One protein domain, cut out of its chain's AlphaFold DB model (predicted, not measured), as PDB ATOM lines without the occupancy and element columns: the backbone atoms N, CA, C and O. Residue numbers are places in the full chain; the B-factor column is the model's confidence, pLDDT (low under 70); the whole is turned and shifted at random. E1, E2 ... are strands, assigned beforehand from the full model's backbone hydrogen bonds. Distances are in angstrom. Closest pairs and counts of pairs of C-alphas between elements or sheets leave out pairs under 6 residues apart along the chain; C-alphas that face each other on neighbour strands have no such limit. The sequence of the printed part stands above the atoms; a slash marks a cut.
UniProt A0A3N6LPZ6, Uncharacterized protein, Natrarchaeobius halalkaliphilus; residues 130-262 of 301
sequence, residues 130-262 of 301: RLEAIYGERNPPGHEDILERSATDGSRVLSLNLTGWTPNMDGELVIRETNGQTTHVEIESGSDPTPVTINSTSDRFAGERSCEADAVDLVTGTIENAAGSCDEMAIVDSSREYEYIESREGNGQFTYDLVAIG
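This is residues 130 to 262 of the 301 residues of an uncharacterized protein of Natrarchaeobius halalkaliphilus (UniProt A0A3N6LPZ6). Two twisted sheets lie face to face as a sandwich, E1 E10 E3 E8 in one layer and E2 E9 E4 E5 E6 E7 in the other, the first twisted, with C-alphas up to 4.1 A off its best plane. The long stretch of residues 218 to 240 runs along the side of E7 and E8, and its residues 223 to 224 pair antiparallel with residues 215 to 216 of E8. The printed part has 133 residues, with no named helix and ten named strands, E1 to E10 in chain order; neighbours in both sheets are antiparallel. The class is all strand, though under half of the residues, 64 of 133, are in named elements. The whole is compact, with a radius of gyration of the C-alphas of 13.9 A and spans of 42 by 33 by 20 A.

E1, residues 132 to 135, is an edge strand, antiparallel to E10, residues 255 to 261, with N 258 and O 134 3.3 A apart. E2, residues 144 to 148, is an edge strand of the other sheet, antiparallel to E9, residues 241 to 248, with N 146 and O 245 2.8 A apart. E3, residues 155 to 163, bends by 63 degrees at residue 158. It is antiparallel to E10, with N 163 and O 255 2.8 A apart, and to E8, residues 215 to 217, with N 162 and O 216 2.9 A apart. E3 and E9 meet only at a point, where C-alphas 156 and 241 face each other at 4.9 A. E4, residues 170 to 177, is antiparallel to E9, with N 174 and O 246 2.8 A apart. E4, E5, residues 182 to 189, E6, residues 196 to 202, and E7, residues 209 to 213, form a meander, each strand the antiparallel neighbour of the one before, in three hairpins. N 173 and O 185 are 2.8 A apart, N 186 and O 199 2.8 A, and N 198 and O 211 2.8 A. E7 and E8 meet only through their link.

E1 begins at C-alpha 132, (29.820, 32.778, 21.225). E3 is 22.2 A long, E4 23.5 A, E5 23.2 A, E6 19.4 A, E9 20.7 A and E10 20.1 A. E4 begins at C-alpha 170, (43.474, 11.672, 28.802), and E10 ends at C-alpha 261, (34.139, 35.548, 16.404).

The two C-alphas farthest apart are those of Thr 152 and Asp 192, at 42.5 A. The printed part has no cut. The link E8 to E9, 23 residues, is long. The mean pLDDT of the printed part is 71.1; 48 residues are under 70, among them residues 130 to 160 and 256 to 262.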
ATOM      1  N   ARG A 130      25.484  37.060  16.744       29.84
ATOM      2  CA  ARG A 130      25.757  36.100  17.824       29.84
ATOM      3  C   ARG A 130      27.261  35.949  18.009       29.84
ATOM      4  O   ARG A 130      27.922  35.298  17.207       29.84
ATOM      5  N   LEU A 131      27.754  36.500  19.112       30.75
ATOM      6  CA  LEU A 131      29.069  36.210  19.669       30.75
ATOM      7  C   LEU A 131      28.944  34.987  20.587       30.75
ATOM      8  O   LEU A 131      28.066  34.949  21.452       30.75
ATOM      9  N   GLU A 132      29.785  33.976  20.387       32.28
ATOM     10  CA  GLU A 132      29.820  32.778  21.225       32.28
ATOM     11  C   GLU A 132      31.114  32.791  22.036       32.28
ATOM     12  O   GLU A 132      32.206  32.568  21.519       32.28
ATOM     13  N   ALA A 133      30.981  33.123  23.319       29.17
ATOM     14  CA  ALA A 133      32.049  33.005  24.298       29.17
ATOM     15  C   ALA A 133      31.689  31.846  25.230       29.17
ATOM     16  O   ALA A 133      30.706  31.926  25.976       29.17
ATOM     17  N   ILE A 134      32.454  30.756  25.151       33.41
ATOM     18  CA  ILE A 134      32.262  29.582  26.001       33.41
ATOM     19  C   ILE A 134      33.301  29.642  27.111       33.41
ATOM     20  O   ILE A 134      34.480  29.354  26.911       33.41
ATOM     21  N   TYR A 135      32.831  30.023  28.295       33.22
ATOM     22  CA  TYR A 135      33.631  30.049  29.511       33.22
ATOM     23  C   TYR A 135      33.449  28.729  30.261       33.22
ATOM     24  O   TYR A 135      32.326  28.373  30.627       33.22
ATOM     25  N   GLY A 136      34.546  28.004  30.495       32.34
ATOM     26  CA  GLY A 136      34.521  26.676  31.101       32.34
ATOM     27  C   GLY A 136      33.935  26.643  32.519       32.34
ATOM     28  O   GLY A 136      34.573  27.058  33.488       32.34
ATOM     29  N   GLU A 137      32.747  26.053  32.666       32.97
ATOM     30  CA  GLU A 137      32.431  25.267  33.861       32.97
ATOM     31  C   GLU A 137      33.181  23.921  33.752       32.97
ATOM     32  O   GLU A 137      33.484  23.454  32.658       32.97
ATOM     33  N   ARG A 138      33.548  23.288  34.876       37.38
ATOM     34  CA  ARG A 138      34.181  21.952  34.856       37.38
ATOM     35  C   ARG A 138      33.249  20.958  34.148       37.38
ATOM     36  O   ARG A 138      32.279  20.518  34.768       37.38
ATOM     37  N   ASN A 139      33.542  20.591  32.901       36.00
ATOM     38  CA  ASN A 139      32.596  19.806  32.108       36.00
ATOM     39  C   ASN A 139      32.671  18.296  32.392       36.00
ATOM     40  O   ASN A 139      33.765  17.727  32.448       36.00
ATOM     41  N   PRO A 140      31.521  17.623  32.609       32.97
ATOM     42  CA  PRO A 140      31.428  16.166  32.709       32.97
ATOM     43  C   PRO A 140      31.907  15.474  31.418       32.97
ATOM     44  O   PRO A 140      31.835  16.071  30.352       32.97
ATOM     45  N   PRO A 141      32.398  14.222  31.490       33.25
ATOM     46  CA  PRO A 141      32.850  13.492  30.304       33.25
ATOM     47  C   PRO A 141      31.711  13.300  29.285       33.25
ATOM     48  O   PRO A 141      30.643  12.795  29.645       33.25
ATOM     49  N   GLY A 142      31.964  13.697  28.031       42.66
ATOM     50  CA  GLY A 142      31.104  13.512  26.857       42.66
ATOM     51  C   GLY A 142      31.722  14.127  25.587       42.66
ATOM     52  O   GLY A 142      32.652  14.923  25.685       42.66
ATOM     53  N   HIS A 143      31.237  13.737  24.399       50.09
ATOM     54  CA  HIS A 143      31.536  14.430  23.134       50.09
ATOM     55  C   HIS A 143      30.774  15.754  23.114       50.09
ATOM     56  O   HIS A 143      29.545  15.748  23.009       50.09
ATOM     57  N   GLU A 144      31.492  16.862  23.257       59.56
ATOM     58  CA  GLU A 144      30.909  18.198  23.218       59.56
ATOM     59  C   GLU A 144      31.595  19.023  22.133       59.56
ATOM     60  O   GLU A 144      32.824  19.167  22.109       59.56
ATOM     61  N   ASP A 145      30.777  19.566  21.236       60.97
ATOM     62  CA  ASP A 145      31.207  20.579  20.288       60.97
ATOM     63  C   ASP A 145      31.498  21.869  21.071       60.97
ATOM     64  O   ASP A 145      30.601  22.481  21.652       60.97
ATOM     65  N   ILE A 146      32.775  22.256  21.131       63.25
ATOM     66  CA  ILE A 146      33.242  23.503  21.758       63.25
ATOM     67  C   ILE A 146      33.012  24.689  20.809       63.25
ATOM     68  O   ILE A 146      32.847  25.829  21.224       63.25
ATOM     69  N   LEU A 147      33.021  24.430  19.508       62.88
ATOM     70  CA  LEU A 147      32.667  25.374  18.462       62.88
ATOM     71  C   LEU A 147      32.084  24.555  17.315       62.88
ATOM     72  O   LEU A 147      32.768  23.658  16.836       62.88
ATOM     73  N   GLU A 148      30.875  24.865  16.848       61.69
ATOM     74  CA  GLU A 148      30.246  24.159  15.722       61.69
ATOM     75  C   GLU A 148      29.728  25.152  14.674       61.69
ATOM     76  O   GLU A 148      28.858  25.980  14.962       61.69
ATOM     77  N   ARG A 149      30.235  25.067  13.436       67.31
ATOM     78  CA  ARG A 149      29.754  25.846  12.286       67.31
ATOM     79  C   ARG A 149      29.613  25.029  11.001       67.31
ATOM     80  O   ARG A 149      30.095  23.908  10.870       67.31
ATOM     81  N   SER A 150      28.902  25.622  10.038       54.34
ATOM     82  CA  SER A 150      28.737  25.093   8.680       54.34
ATOM     83  C   SER A 150      30.067  25.124   7.921       54.34
ATOM     84  O   SER A 150      30.778  26.121   7.973       54.34
ATOM     85  N   ALA A 151      30.344  24.099   7.109       52.28
ATOM     86  CA  ALA A 151      31.523  24.011   6.236       52.28
ATOM     87  C   ALA A 151      31.725  25.208   5.276       52.28
ATOM     88  O   ALA A 151      32.772  25.320   4.640       52.28
ATOM     89  N   THR A 152      30.712  26.064   5.109       47.53
ATOM     90  CA  THR A 152      30.751  27.265   4.264       47.53
ATOM     91  C   THR A 152      31.171  28.539   4.993       47.53
ATOM     92  O   THR A 152      31.674  29.431   4.320       47.53
ATOM     93  N   ASP A 153      31.002  28.611   6.319       61.09
ATOM     94  CA  ASP A 153      31.136  29.841   7.112       61.09
ATOM     95  C   ASP A 153      31.890  29.524   8.413       61.09
ATOM     96  O   ASP A 153      31.343  28.878   9.307       61.09
ATOM     97  N   GLY A 154      33.156  29.936   8.531       57.84
ATOM     98  CA  GLY A 154      33.970  29.623   9.710       57.84
ATOM     99  C   GLY A 154      33.970  30.710  10.782       57.84
ATOM    100  O   GLY A 154      33.474  31.814  10.580       57.84
ATOM    101  N   SER A 155      34.541  30.387  11.943       57.56
ATOM    102  CA  SER A 155      34.774  31.351  13.027       57.56
ATOM    103  C   SER A 155      36.262  31.631  13.192       57.56
ATOM    104  O   SER A 155      37.093  30.733  13.045       57.56
ATOM    105  N   ARG A 156      36.613  32.868  13.532       56.53
ATOM    106  CA  ARG A 156      37.986  33.251  13.870       56.53
ATOM    107  C   ARG A 156      38.195  33.093  15.365       56.53
ATOM    108  O   ARG A 156      37.475  33.691  16.158       56.53
ATOM    109  N   VAL A 157      39.186  32.303  15.758       55.19
ATOM    110  CA  VAL A 157      39.482  32.043  17.170       55.19
ATOM    111  C   VAL A 157      40.520  33.048  17.664       55.19
ATOM    112  O   VAL A 157      41.611  33.148  17.107       55.19
ATOM    113  N   LEU A 158      40.170  33.811  18.697       51.25
ATOM    114  CA  LEU A 158      40.997  34.883  19.253       51.25
ATOM    115  C   LEU A 158      41.804  34.440  20.472       51.25
ATOM    116  O   LEU A 158      42.913  34.923  20.680       51.25
ATOM    117  N   SER A 159      41.255  33.525  21.267       59.84
ATOM    118  CA  SER A 159      41.954  32.900  22.387       59.84
ATOM    119  C   SER A 159      41.409  31.498  22.610       59.84
ATOM    120  O   SER A 159      40.205  31.280  22.482       59.84
ATOM    121  N   LEU A 160      42.297  30.557  22.923       69.81
ATOM    122  CA  LEU A 160      41.938  29.209  23.345       69.81
ATOM    123  C   LEU A 160      42.927  28.773  24.422       69.81
ATOM    124  O   LEU A 160      44.017  28.294  24.111       69.81
ATOM    125  N   ASN A 161      42.555  28.972  25.682       74.50
ATOM    126  CA  ASN A 161      43.400  28.664  26.827       74.50
ATOM    127  C   ASN A 161      42.985  27.344  27.469       74.50
ATOM    128  O   ASN A 161      41.816  27.147  27.794       74.50
ATOM    129  N   LEU A 162      43.948  26.454  27.679       82.75
ATOM    130  CA  LEU A 162      43.752  25.158  28.309       82.75
ATOM    131  C   LEU A 162      44.395  25.158  29.697       82.75
ATOM    132  O   LEU A 162      45.572  25.495  29.839       82.75
ATOM    133  N   THR A 163      43.621  24.789  30.719       80.88
ATOM    134  CA  THR A 163      44.020  24.834  32.135       80.88
ATOM    135  C   THR A 163      43.331  23.748  32.972       80.88
ATOM    136  O   THR A 163      42.492  22.986  32.494       80.88
ATOM    137  N   GLY A 164      43.618  23.715  34.279       74.94
ATOM    138  CA  GLY A 164      42.728  23.075  35.255       74.94
ATOM    139  C   GLY A 164      42.696  21.549  35.179       74.94
ATOM    140  O   GLY A 164      41.625  20.951  35.266       74.94
ATOM    141  N   TRP A 165      43.862  20.931  35.026       81.25
ATOM    142  CA  TRP A 165      44.026  19.494  34.821       81.25
ATOM    143  C   TRP A 165      43.713  18.649  36.058       81.25
ATOM    144  O   TRP A 165      43.968  19.040  37.201       81.25
ATOM    145  N   THR A 166      43.237  17.427  35.828       77.75
ATOM    146  CA  THR A 166      43.070  16.396  36.864       77.75
ATOM    147  C   THR A 166      44.082  15.262  36.672       77.75
ATOM    148  O   THR A 166      44.379  14.953  35.522       77.75
ATOM    149  N   PRO A 167      44.569  14.589  37.735       81.62
ATOM    150  CA  PRO A 167      45.466  13.435  37.598       81.62
ATOM    151  C   PRO A 167      44.849  12.265  36.820       81.62
ATOM    152  O   PRO A 167      43.667  11.962  37.003       81.62
ATOM    153  N   ASN A 168      45.683  11.532  36.081       82.44
ATOM    154  CA  ASN A 168      45.315  10.428  35.184       82.44
ATOM    155  C   ASN A 168      44.301  10.863  34.122       82.44
ATOM    156  O   ASN A 168      43.299  10.178  33.887       82.44
ATOM    157  N   MET A 169      44.550  12.038  33.553       82.81
ATOM    158  CA  MET A 169      43.758  12.583  32.472       82.81
ATOM    159  C   MET A 169      44.252  12.084  31.120       82.81
ATOM    160  O   MET A 169      45.450  11.955  30.902       82.81
ATOM    161  N   ASP A 170      43.304  11.868  30.229       85.50
ATOM    162  CA  ASP A 170      43.474  11.672  28.802       85.50
ATOM    163  C   ASP A 170      42.331  12.448  28.131       85.50
ATOM    164  O   ASP A 170      41.198  12.422  28.619       85.50
ATOM    165  N   GLY A 171      42.615  13.189  27.076       83.94
ATOM    166  CA  GLY A 171      41.636  14.009  26.378       83.94
ATOM    167  C   GLY A 171      42.182  14.465  25.039       83.94
ATOM    168  O   GLY A 171      43.390  14.580  24.857       83.94
ATOM    169  N   GLU A 172      41.294  14.737  24.092       87.19
ATOM    170  CA  GLU A 172      41.685  15.164  22.752       87.19
ATOM    171  C   GLU A 172      40.843  16.370  22.329       87.19
ATOM    172  O   GLU A 172      39.622  16.358  22.464       87.19
ATOM    173  N   LEU A 173      41.485  17.401  21.784       86.69
ATOM    174  CA  LEU A 173      40.822  18.470  21.045       86.69
ATOM    175  C   LEU A 173      41.032  18.264  19.551       86.69
ATOM    176  O   LEU A 173      42.163  18.141  19.075       86.69
ATOM    177  N   VAL A 174      39.939  18.284  18.797       88.06
ATOM    178  CA  VAL A 174      39.954  18.194  17.339       88.06
ATOM    179  C   VAL A 174      39.536  19.532  16.763       88.06
ATOM    180  O   VAL A 174      38.402  19.968  16.924       88.06
ATOM    181  N   ILE A 175      40.469  20.181  16.076       89.00
ATOM    182  CA  ILE A 175      40.311  21.515  15.499       89.00
ATOM    183  C   ILE A 175      40.269  21.364  13.983       89.00
ATOM    184  O   ILE A 175      41.248  20.916  13.377       89.00
ATOM    185  N   ARG A 176      39.160  21.751  13.350       86.50
ATOM    186  CA  ARG A 176      39.014  21.727  11.891       86.50
ATOM    187  C   ARG A 176      38.948  23.133  11.310       86.50
ATOM    188  O   ARG A 176      38.114  23.942  11.700       86.50
ATOM    189  N   GLU A 177      39.807  23.401  10.333       87.56
ATOM    190  CA  GLU A 177      39.784  24.620   9.520       87.56
ATOM    191  C   GLU A 177      38.763  24.502   8.375       87.56
ATOM    192  O   GLU A 177      38.533  23.412   7.847       87.56
ATOM    193  N   THR A 178      38.215  25.629   7.907       80.69
ATOM    194  CA  THR A 178      37.262  25.661   6.772       80.69
ATOM    195  C   THR A 178      37.859  25.153   5.453       80.69
ATOM    196  O   THR A 178      37.147  24.728   4.547       80.69
ATOM    197  N   ASN A 179      39.189  25.140   5.338       82.19
ATOM    198  CA  ASN A 179      39.909  24.565   4.198       82.19
ATOM    199  C   ASN A 179      39.990  23.019   4.229       82.19
ATOM    200  O   ASN A 179      40.562  22.421   3.313       82.19
ATOM    201  N   GLY A 180      39.442  22.375   5.268       83.88
ATOM    202  CA  GLY A 180      39.422  20.926   5.466       83.88
ATOM    203  C   GLY A 180      40.632  20.352   6.212       83.88
ATOM    204  O   GLY A 180      40.660  19.144   6.454       83.88
ATOM    205  N   GLN A 181      41.623  21.169   6.587       88.44
ATOM    206  CA  GLN A 181      42.736  20.727   7.430       88.44
ATOM    207  C   GLN A 181      42.242  20.428   8.847       88.44
ATOM    208  O   GLN A 181      41.455  21.185   9.415       88.44
ATOM    209  N   THR A 182      42.717  19.324   9.424       89.06
ATOM    210  CA  THR A 182      42.391  18.938  10.802       89.06
ATOM    211  C   THR A 182      43.661  18.898  11.646       89.06
ATOM    212  O   THR A 182      44.713  18.439  11.198       89.06
ATOM    213  N   THR A 183      43.559  19.403  12.871       90.44
ATOM    214  CA  THR A 183      44.599  19.327  13.892       90.44
ATOM    215  C   THR A 183      44.054  18.599  15.106       90.44
ATOM    216  O   THR A 183      42.976  18.928  15.595       90.44
ATOM    217  N   HIS A 184      44.816  17.623  15.580       90.69
ATOM    218  CA  HIS A 184      44.547  16.871  16.793       90.69
ATOM    219  C   HIS A 184      45.483  17.379  17.889       90.69
ATOM    220  O   HIS A 184      46.679  17.564  17.636       90.69
ATOM    221  N   VAL A 185      44.941  17.651  19.074       88.94
ATOM    222  CA  VAL A 185      45.694  18.050  20.267       88.94
ATOM    223  C   VAL A 185      45.343  17.080  21.390       88.94
ATOM    224  O   VAL A 185      44.263  17.159  21.966       88.94
ATOM    225  N   GLU A 186      46.248  16.156  21.676       89.44
ATOM    226  CA  GLU A 186      46.143  15.176  22.754       89.44
ATOM    227  C   GLU A 186      46.669  15.786  24.060       89.44
ATOM    228  O   GLU A 186      47.691  16.478  24.070       89.44
ATOM    229  N   ILE A 187      45.958  15.549  25.159       87.00
ATOM    230  CA  ILE A 187      46.212  16.107  26.488       87.00
ATOM    231  C   ILE A 187      46.293  14.940  27.471       87.00
ATOM    232  O   ILE A 187      45.281  14.338  27.825       87.00
ATOM    233  N   GLU A 188      47.496  14.647  27.952       87.62
ATOM    234  CA  GLU A 188      47.759  13.527  28.855       87.62
ATOM    235  C   GLU A 188      48.332  14.017  30.189       87.62
ATOM    236  O   GLU A 188      49.345  14.720  30.236       87.62
ATOM    237  N   SER A 189      47.727  13.602  31.304       85.06
ATOM    238  CA  SER A 189      48.287  13.809  32.640       85.06
ATOM    239  C   SER A 189      48.624  12.483  33.319       85.06
ATOM    240  O   SER A 189      47.862  11.512  33.297       85.06
ATOM    241  N   GLY A 190      49.790  12.448  33.963       78.31
ATOM    242  CA  GLY A 190      50.214  11.312  34.774       78.31
ATOM    243  C   GLY A 190      49.472  11.218  36.113       78.31
ATOM    244  O   GLY A 190      48.452  11.856  36.363       78.31
ATOM    245  N   SER A 191      50.018  10.426  37.037       75.06
ATOM    246  CA  SER A 191      49.467  10.292  38.395       75.06
ATOM    247  C   SER A 191      49.588  11.560  39.250       75.06
ATOM    248  O   SER A 191      48.925  11.654  40.283       75.06
ATOM    249  N   ASP A 192      50.432  12.504  38.831       70.38
ATOM    250  CA  ASP A 192      50.575  13.829  39.426       70.38
ATOM    251  C   ASP A 192      49.854  14.872  38.551       70.38
ATOM    252  O   ASP A 192      49.893  14.766  37.327       70.38
ATOM    253  N   PRO A 193      49.191  15.883  39.149       60.09
ATOM    254  CA  PRO A 193      48.375  16.863  38.420       60.09
ATOM    255  C   PRO A 193      49.176  17.796  37.498       60.09
ATOM    256  O   PRO A 193      48.573  18.533  36.725       60.09
ATOM    257  N   THR A 194      50.506  17.796  37.606       65.81
ATOM    258  CA  THR A 194      51.424  18.676  36.876       65.81
ATOM    259  C   THR A 194      52.799  18.003  36.746       65.81
ATOM    260  O   THR A 194      53.267  17.444  37.749       65.81
ATOM    261  N   PRO A 195      53.496  18.115  35.599       65.94
ATOM    262  CA  PRO A 195      53.057  18.766  34.359       65.94
ATOM    263  C   PRO A 195      52.169  17.871  33.480       65.94
ATOM    264  O   PRO A 195      52.222  16.646  33.580       65.94
ATOM    265  N   VAL A 196      51.361  18.501  32.622       71.62
ATOM    266  CA  VAL A 196      50.538  17.825  31.604       71.62
ATOM    267  C   VAL A 196      51.242  17.870  30.264       71.62
ATOM    268  O   VAL A 196      51.735  18.926  29.871       71.62
ATOM    269  N   THR A 197      51.272  16.732  29.576       83.06
ATOM    270  CA  THR A 197      51.838  16.607  28.238       83.06
ATOM    271  C   THR A 197      50.763  16.939  27.215       83.06
ATOM    272  O   THR A 197      49.719  16.292  27.172       83.06
ATOM    273  N   ILE A 198      51.026  17.942  26.385       79.19
ATOM    274  CA  ILE A 198      50.165  18.332  25.272       79.19
ATOM    275  C   ILE A 198      50.896  17.996  23.980       79.19
ATOM    276  O   ILE A 198      51.937  18.596  23.708       79.19
ATOM    277  N   ASN A 199      50.353  17.070  23.193       83.81
ATOM    278  CA  ASN A 199      50.899  16.682  21.895       83.81
ATOM    279  C   ASN A 199      49.971  17.145  20.779       83.81
ATOM    280  O   ASN A 199      48.761  16.973  20.862       83.81
ATOM    281  N   SER A 200      50.521  17.716  19.711       83.62
ATOM    282  CA  SER A 200      49.735  18.078  18.537       83.62
ATOM    283  C   SER A 200      50.255  17.414  17.276       83.62
ATOM    284  O   SER A 200      51.427  17.555  16.915       83.62
ATOM    285  N   THR A 201      49.335  16.750  16.573       81.69
ATOM    286  CA  THR A 201      49.532  16.257  15.212       81.69
ATOM    287  C   THR A 201      48.625  17.037  14.275       81.69
ATOM    288  O   THR A 201      47.411  17.107  14.461       81.69
ATOM    289  N   SER A 202      49.214  17.640  13.249       81.06
ATOM    290  CA  SER A 202      48.492  18.493  12.314       81.06
ATOM    291  C   SER A 202      48.966  18.264  10.891       81.06
ATOM    292  O   SER A 202      50.166  18.147  10.648       81.06
ATOM    293  N   ASP A 203      48.042  18.331   9.935       77.69
ATOM    294  CA  ASP A 203      48.384  18.436   8.512       77.69
ATOM    295  C   ASP A 203      49.072  19.778   8.171       77.69
ATOM    296  O   ASP A 203      49.636  19.942   7.085       77.69
ATOM    297  N   ARG A 204      49.015  20.761   9.083       75.62
ATOM    298  CA  ARG A 204      49.588  22.105   8.926       75.62
ATOM    299  C   ARG A 204      51.074  22.165   9.266       75.62
ATOM    300  O   ARG A 204      51.813  22.912   8.622       75.62
ATOM    301  N   PHE A 205      51.507  21.440  10.293       76.06
ATOM    302  CA  PHE A 205      52.865  21.529  10.826       76.06
ATOM    303  C   PHE A 205      53.701  20.323  10.394       76.06
ATOM    304  O   PHE A 205      53.218  19.199  10.298       76.06
ATOM    305  N   ALA A 206      54.985  20.550  10.111       73.25
ATOM    306  CA  ALA A 206      55.903  19.459   9.811       73.25
ATOM    307  C   ALA A 206      56.392  18.823  11.120       73.25
ATOM    308  O   ALA A 206      57.295  19.359  11.760       73.25
ATOM    309  N   GLY A 207      55.823  17.672  11.474       76.81
ATOM    310  CA  GLY A 207      56.171  16.934  12.689       76.81
ATOM    311  C   GLY A 207      55.233  17.222  13.861       76.81
ATOM    312  O   GLY A 207      54.391  18.113  13.802       76.81
ATOM    313  N   GLU A 208      55.380  16.413  14.904       83.75
ATOM    314  CA  GLU A 208      54.625  16.508  16.153       83.75
ATOM    315  C   GLU A 208      55.172  17.648  17.025       83.75
ATOM    316  O   GLU A 208      56.380  17.901  17.021       83.75
ATOM    317  N   ARG A 209      54.282  18.342  17.742       85.62
ATOM    318  CA  ARG A 209      54.631  19.385  18.722       85.62
ATOM    319  C   ARG A 209      54.294  18.889  20.119       85.62
ATOM    320  O   ARG A 209      53.195  18.377  20.293       85.62
ATOM    321  N   SER A 210      55.192  19.066  21.086       87.69
ATOM    322  CA  SER A 210      54.980  18.629  22.470       87.69
ATOM    323  C   SER A 210      55.317  19.725  23.484       87.69
ATOM    324  O   SER A 210      56.274  20.487  23.303       87.69
ATOM    325  N   CYS A 211      54.538  19.821  24.562       87.75
ATOM    326  CA  CYS A 211      54.823  20.717  25.681       87.75
ATOM    327  C   CYS A 211      54.333  20.148  27.014       87.75
ATOM    328  O   CYS A 211      53.251  19.574  27.093       87.75
ATOM    329  N   GLU A 212      55.131  20.359  28.062       88.62
ATOM    330  CA  GLU A 212      54.805  20.042  29.454       88.62
ATOM    331  C   GLU A 212      54.544  21.338  30.243       88.62
ATOM    332  O   GLU A 212      55.491  22.087  30.518       88.62
ATOM    333  N   ALA A 213      53.287  21.615  30.608       85.94
ATOM    334  CA  ALA A 213      52.895  22.892  31.224       85.94
ATOM    335  C   ALA A 213      51.655  22.813  32.136       85.94
ATOM    336  O   ALA A 213      50.908  21.835  32.108       85.94
ATOM    337  N   ASP A 214      51.432  23.877  32.920       84.06
ATOM    338  CA  ASP A 214      50.241  24.043  33.767       84.06
ATOM    339  C   ASP A 214      49.118  24.826  33.071       84.06
ATOM    340  O   ASP A 214      47.956  24.706  33.457       84.06
ATOM    341  N   ALA A 215      49.451  25.636  32.069       82.88
ATOM    342  CA  ALA A 215      48.489  26.303  31.198       82.88
ATOM    343  C   ALA A 215      49.123  26.577  29.837       82.88
ATOM    344  O   ALA A 215      50.315  26.899  29.765       82.88
ATOM    345  N   VAL A 216      48.326  26.480  28.773       85.50
ATOM    346  CA  VAL A 216      48.762  26.805  27.410       85.50
ATOM    347  C   VAL A 216      47.644  27.517  26.658       85.50
ATOM    348  O   VAL A 216      46.539  26.994  26.540       85.50
ATOM    349  N   ASP A 217      47.964  28.679  26.092       84.38
ATOM    350  CA  ASP A 217      47.127  29.354  25.102       84.38
ATOM    351  C   ASP A 217      47.539  28.911  23.695       84.38
ATOM    352  O   ASP A 217      48.644  29.205  23.230       84.38
ATOM    353  N   LEU A 218      46.637  28.208  23.015       85.44
ATOM    354  CA  LEU A 218      46.871  27.649  21.689       85.44
ATOM    355  C   LEU A 218      46.854  28.693  20.568       85.44
ATOM    356  O   LEU A 218      47.293  28.375  19.466       85.44
ATOM    357  N   VAL A 219      46.373  29.916  20.813       75.75
ATOM    358  CA  VAL A 219      46.388  31.008  19.827       75.75
ATOM    359  C   VAL A 219      47.676  31.809  19.935       75.75
ATOM    360  O   VAL A 219      48.379  32.021  18.947       75.75
ATOM    361  N   THR A 220      48.012  32.256  21.145       74.88
ATOM    362  CA  THR A 220      49.201  33.095  21.359       74.88
ATOM    363  C   THR A 220      50.484  32.281  21.534       74.88
ATOM    364  O   THR A 220      51.580  32.822  21.386       74.88
ATOM    365  N   GLY A 221      50.369  30.987  21.848       79.88
ATOM    366  CA  GLY A 221      51.492  30.128  22.223       79.88
ATOM    367  C   GLY A 221      52.058  30.438  23.611       79.88
ATOM    368  O   GLY A 221      53.167  30.004  23.927       79.88
ATOM    369  N   THR A 222      51.341  31.214  24.429       83.19
ATOM    370  CA  THR A 222      51.761  31.553  25.793       83.19
ATOM    371  C   THR A 222      51.658  30.321  26.687       83.19
ATOM    372  O   THR A 222      50.657  29.613  26.660       83.19
ATOM    373  N   ILE A 223      52.698  30.074  27.484       87.25
ATOM    374  CA  ILE A 223      52.806  28.899  28.354       87.25
ATOM    375  C   ILE A 223      53.040  29.362  29.793       87.25
ATOM    376  O   ILE A 223      53.940  30.171  30.044       87.25
ATOM    377  N   GLU A 224      52.288  28.810  30.745       82.44
ATOM    378  CA  GLU A 224      52.521  29.012  32.178       82.44
ATOM    379  C   GLU A 224      53.161  27.776  32.820       82.44
ATOM    380  O   GLU A 224      52.758  26.638  32.572       82.44
ATOM    381  N   ASN A 225      54.166  28.019  33.669       81.38
ATOM    382  CA  ASN A 225      54.906  27.002  34.426       81.38
ATOM    383  C   ASN A 225      55.395  25.816  33.573       81.38
ATOM    384  O   ASN A 225      55.195  24.658  33.929       81.38
ATOM    385  N   ALA A 226      56.076  26.104  32.462       81.88
ATOM    386  CA  ALA A 226      56.711  25.066  31.654       81.88
ATOM    387  C   ALA A 226      57.667  24.211  32.510       81.88
ATOM    388  O   ALA A 226      58.601  24.734  33.128       81.88
ATOM    389  N   ALA A 227      57.440  22.898  32.542       72.19
ATOM    390  CA  ALA A 227      58.227  21.952  33.335       72.19
ATOM    391  C   ALA A 227      59.347  21.267  32.529       72.19
ATOM    392  O   ALA A 227      60.267  20.692  33.117       72.19
ATOM    393  N   GLY A 228      59.306  21.384  31.196       71.19
ATOM    394  CA  GLY A 228      60.230  20.733  30.268       71.19
ATOM    395  C   GLY A 228      60.518  21.552  29.005       71.19
ATOM    396  O   GLY A 228      60.422  22.780  28.995       71.19
ATOM    397  N   SER A 229      60.924  20.867  27.930       73.44
ATOM    398  CA  SER A 229      61.013  21.481  26.602       73.44
ATOM    399  C   SER A 229      59.613  21.632  26.023       73.44
ATOM    400  O   SER A 229      58.893  20.643  25.934       73.44
ATOM    401  N   CYS A 230      59.266  22.842  25.603       83.00
ATOM    402  CA  CYS A 230      58.038  23.106  24.873       83.00
ATOM    403  C   CYS A 230      58.366  23.557  23.457       83.00
ATOM    404  O   CYS A 230      59.180  24.467  23.261       83.00
ATOM    405  N   ASP A 231      57.720  22.916  22.491       85.56
ATOM    406  CA  ASP A 231      57.661  23.407  21.123       85.56
ATOM    407  C   ASP A 231      56.771  24.661  21.031       85.56
ATOM    408  O   ASP A 231      56.151  25.102  21.999       85.56
ATOM    409  N   GLU A 232      56.720  25.276  19.851       83.44
ATOM    410  CA  GLU A 232      55.818  26.398  19.591       83.44
ATOM    411  C   GLU A 232      54.356  25.933  19.699       83.44
ATOM    412  O   GLU A 232      53.873  25.198  18.842       83.44
ATOM    413  N   MET A 233      53.632  26.384  20.724       86.94
ATOM    414  CA  MET A 233      52.244  25.961  20.968       86.94
ATOM    415  C   MET A 233      51.181  26.890  20.360       86.94
ATOM    416  O   MET A 233      49.996  26.697  20.606       86.94
ATOM    417  N   ALA A 234      51.575  27.854  19.517       85.44
ATOM    418  CA  ALA A 234      50.654  28.648  18.692       85.44
ATOM    419  C   ALA A 234      50.093  27.785  17.538       85.44
ATOM    420  O   ALA A 234      50.552  27.843  16.394       85.44
ATOM    421  N   ILE A 235      49.168  26.892  17.884       88.56
ATOM    422  CA  ILE A 235      48.548  25.897  17.000       88.56
ATOM    423  C   ILE A 235      47.358  26.506  16.242       88.56
ATOM    424  O   ILE A 235      47.150  26.201  15.065       88.56
ATOM    425  N   VAL A 236      46.610  27.392  16.901       82.19
ATOM    426  CA  VAL A 236      45.458  28.112  16.358       82.19
ATOM    427  C   VAL A 236      45.901  29.485  15.859       82.19
ATOM    428  O   VAL A 236      46.654  30.200  16.510       82.19
ATOM    429  N   ASP A 237      45.436  29.870  14.678       80.81
ATOM    430  CA  ASP A 237      45.811  31.106  14.008       80.81
ATOM    431  C   ASP A 237      44.597  32.020  13.895       80.81
ATOM    432  O   ASP A 237      43.677  31.753  13.127       80.81
ATOM    433  N   SER A 238      44.622  33.125  14.638       68.62
ATOM    434  CA  SER A 238      43.551  34.131  14.654       68.62
ATOM    435  C   SER A 238      43.268  34.785  13.293       68.62
ATOM    436  O   SER A 238      42.234  35.438  13.120       68.62
ATOM    437  N   SER A 239      44.158  34.632  12.306       67.69
ATOM    438  CA  SER A 239      43.921  35.082  10.930       67.69
ATOM    439  C   SER A 239      43.141  34.077  10.072       67.69
ATOM    440  O   SER A 239      42.775  34.411   8.945       67.69
ATOM    441  N   ARG A 240      42.882  32.865  10.581       75.00
ATOM    442  CA  ARG A 240      42.168  31.792   9.878       75.00
ATOM    443  C   ARG A 240      40.773  31.549  10.439       75.00
ATOM    444  O   ARG A 240      40.437  31.963  11.545       75.00
ATOM    445  N   GLU A 241      39.991  30.835   9.643       75.75
ATOM    446  CA  GLU A 241      38.628  30.438   9.954       75.75
ATOM    447  C   GLU A 241      38.540  28.941  10.260       75.75
ATOM    448  O   GLU A 241      39.131  28.098   9.575       75.75
ATOM    449  N   TYR A 242      37.757  28.625  11.284       74.75
ATOM    450  CA  TYR A 242      37.573  27.287  11.821       74.75
ATOM    451  C   TYR A 242      36.120  26.844  11.660       74.75
ATOM    452  O   TYR A 242      35.198  27.597  11.972       74.75
ATOM    453  N   GLU A 243      35.936  25.630  11.139       79.31
ATOM    454  CA  GLU A 243      34.628  24.990  10.966       79.31
ATOM    455  C   GLU A 243      34.117  24.467  12.310       79.31
ATOM    456  O   GLU A 243      32.983  24.741  12.684       79.31
ATOM    457  N   TYR A 244      34.957  23.749  13.061       77.81
ATOM    458  CA  TYR A 244      34.601  23.294  14.402       77.81
ATOM    459  C   TYR A 244      35.826  23.073  15.296       77.81
ATOM    460  O   TYR A 244      36.941  22.839  14.816       77.81
ATOM    461  N   ILE A 245      35.593  23.124  16.607       78.25
ATOM    462  CA  ILE A 245      36.501  22.659  17.659       78.25
ATOM    463  C   ILE A 245      35.699  21.704  18.533       78.25
ATOM    464  O   ILE A 245      34.669  22.077  19.079       78.25
ATOM    465  N   GLU A 246      36.164  20.473  18.661       82.25
ATOM    466  CA  GLU A 246      35.475  19.407  19.387       82.25
ATOM    467  C   GLU A 246      36.381  18.897  20.509       82.25
ATOM    468  O   GLU A 246      37.569  18.668  20.278       82.25
ATOM    469  N   SER A 247      35.829  18.685  21.706       80.75
ATOM    470  CA  SER A 247      36.503  17.916  22.756       80.75
ATOM    471  C   SER A 247      36.033  16.471  22.706       80.75
ATOM    472  O   SER A 247      34.845  16.182  22.865       80.75
ATOM    473  N   ARG A 248      36.972  15.544  22.531       80.69
ATOM    474  CA  ARG A 248      36.720  14.105  22.510       80.69
ATOM    475  C   ARG A 248      37.083  13.450  23.833       80.69
ATOM    476  O   ARG A 248      37.973  13.889  24.559       80.69
ATOM    477  N   GLU A 249      36.325  12.398  24.141       64.50
ATOM    478  CA  GLU A 249      36.396  11.676  25.411       64.50
ATOM    479  C   GLU A 249      37.785  11.079  25.660       64.50
ATOM    480  O   GLU A 249      38.296  10.311  24.848       64.50
ATOM    481  N   GLY A 250      38.295  11.315  26.866       66.56
ATOM    482  CA  GLY A 250      39.237  10.425  27.531       66.56
ATOM    483  C   GLY A 250      38.922  10.343  29.030       66.56
ATOM    484  O   GLY A 250      37.768  10.490  29.445       66.56
ATOM    485  N   ASN A 251      39.914  10.043  29.865       69.31
ATOM    486  CA  ASN A 251      39.729   9.988  31.317       69.31
ATOM    487  C   ASN A 251      39.987  11.377  31.928       69.31
ATOM    488  O   ASN A 251      40.901  12.063  31.516       69.31
ATOM    489  N   GLY A 252      39.241  11.818  32.941       64.25
ATOM    490  CA  GLY A 252      39.502  13.122  33.584       64.25
ATOM    491  C   GLY A 252      38.902  14.336  32.855       64.25
ATOM    492  O   GLY A 252      38.104  14.182  31.937       64.25
ATOM    493  N   GLN A 253      39.184  15.546  33.352       67.75
ATOM    494  CA  GLN A 253      38.534  16.795  32.912       67.75
ATOM    495  C   GLN A 253      39.526  17.953  32.881       67.75
ATOM    496  O   GLN A 253      40.168  18.217  33.900       67.75
ATOM    497  N   PHE A 254      39.656  18.636  31.742       71.88
ATOM    498  CA  PHE A 254      40.404  19.890  31.631       71.88
ATOM    499  C   PHE A 254      39.426  21.049  31.476       71.88
ATOM    500  O   PHE A 254      38.272  20.872  31.090       71.88
ATOM    501  N   THR A 255      39.880  22.241  31.836       72.50
ATOM    502  CA  THR A 255      39.131  23.480  31.642       72.50
ATOM    503  C   THR A 255      39.661  24.156  30.390       72.50
ATOM    504  O   THR A 255      40.873  24.307  30.242       72.50
ATOM    505  N   TYR A 256      38.766  24.576  29.506       65.19
ATOM    506  CA  TYR A 256      39.113  25.425  28.377       65.19
ATOM    507  C   TYR A 256      38.399  26.774  28.497       65.19
ATOM    508  O   TYR A 256      37.309  26.872  29.065       65.19
ATOM    509  N   ASP A 257      39.040  27.812  27.979       58.06
ATOM    510  CA  ASP A 257      38.467  29.141  27.785       58.06
ATOM    511  C   ASP A 257      38.626  29.492  26.303       58.06
ATOM    512  O   ASP A 257      39.757  29.600  25.819       58.06
ATOM    513  N   LEU A 258      37.510  29.566  25.571       50.59
ATOM    514  CA  LEU A 258      37.486  29.840  24.132       50.59
ATOM    515  C   LEU A 258      36.800  31.180  23.866       50.59
ATOM    516  O   LEU A 258      35.636  31.388  24.212       50.59
ATOM    517  N   VAL A 259      37.502  32.039  23.129       49.75
ATOM    518  CA  VAL A 259      36.952  33.268  22.555       49.75
ATOM    519  C   VAL A 259      37.026  33.168  21.036       49.75
ATOM    520  O   VAL A 259      38.122  33.107  20.469       49.75
ATOM    521  N   ALA A 260      35.872  33.173  20.368       43.31
ATOM    522  CA  ALA A 260      35.778  33.138  18.913       43.31
ATOM    523  C   ALA A 260      34.775  34.175  18.378       43.31
ATOM    524  O   ALA A 260      33.792  34.515  19.034       43.31
ATOM    525  N   ILE A 261      35.033  34.670  17.166       45.16
ATOM    526  CA  ILE A 261      34.139  35.548  16.404       45.16
ATOM    527  C   ILE A 261      33.549  34.743  15.242       45.16
ATOM    528  O   ILE A 261      34.299  34.217  14.416       45.16
ATOM    529  N   GLY A 262      32.219  34.649  15.185       45.53
ATOM    530  CA  GLY A 262      31.477  34.117  14.038       45.53
ATOM    531  C   GLY A 262      31.091  35.210  13.032       45.53
ATOM    532  O   GLY A 262      31.369  36.380  13.262       45.53
TER     533      GLY A 262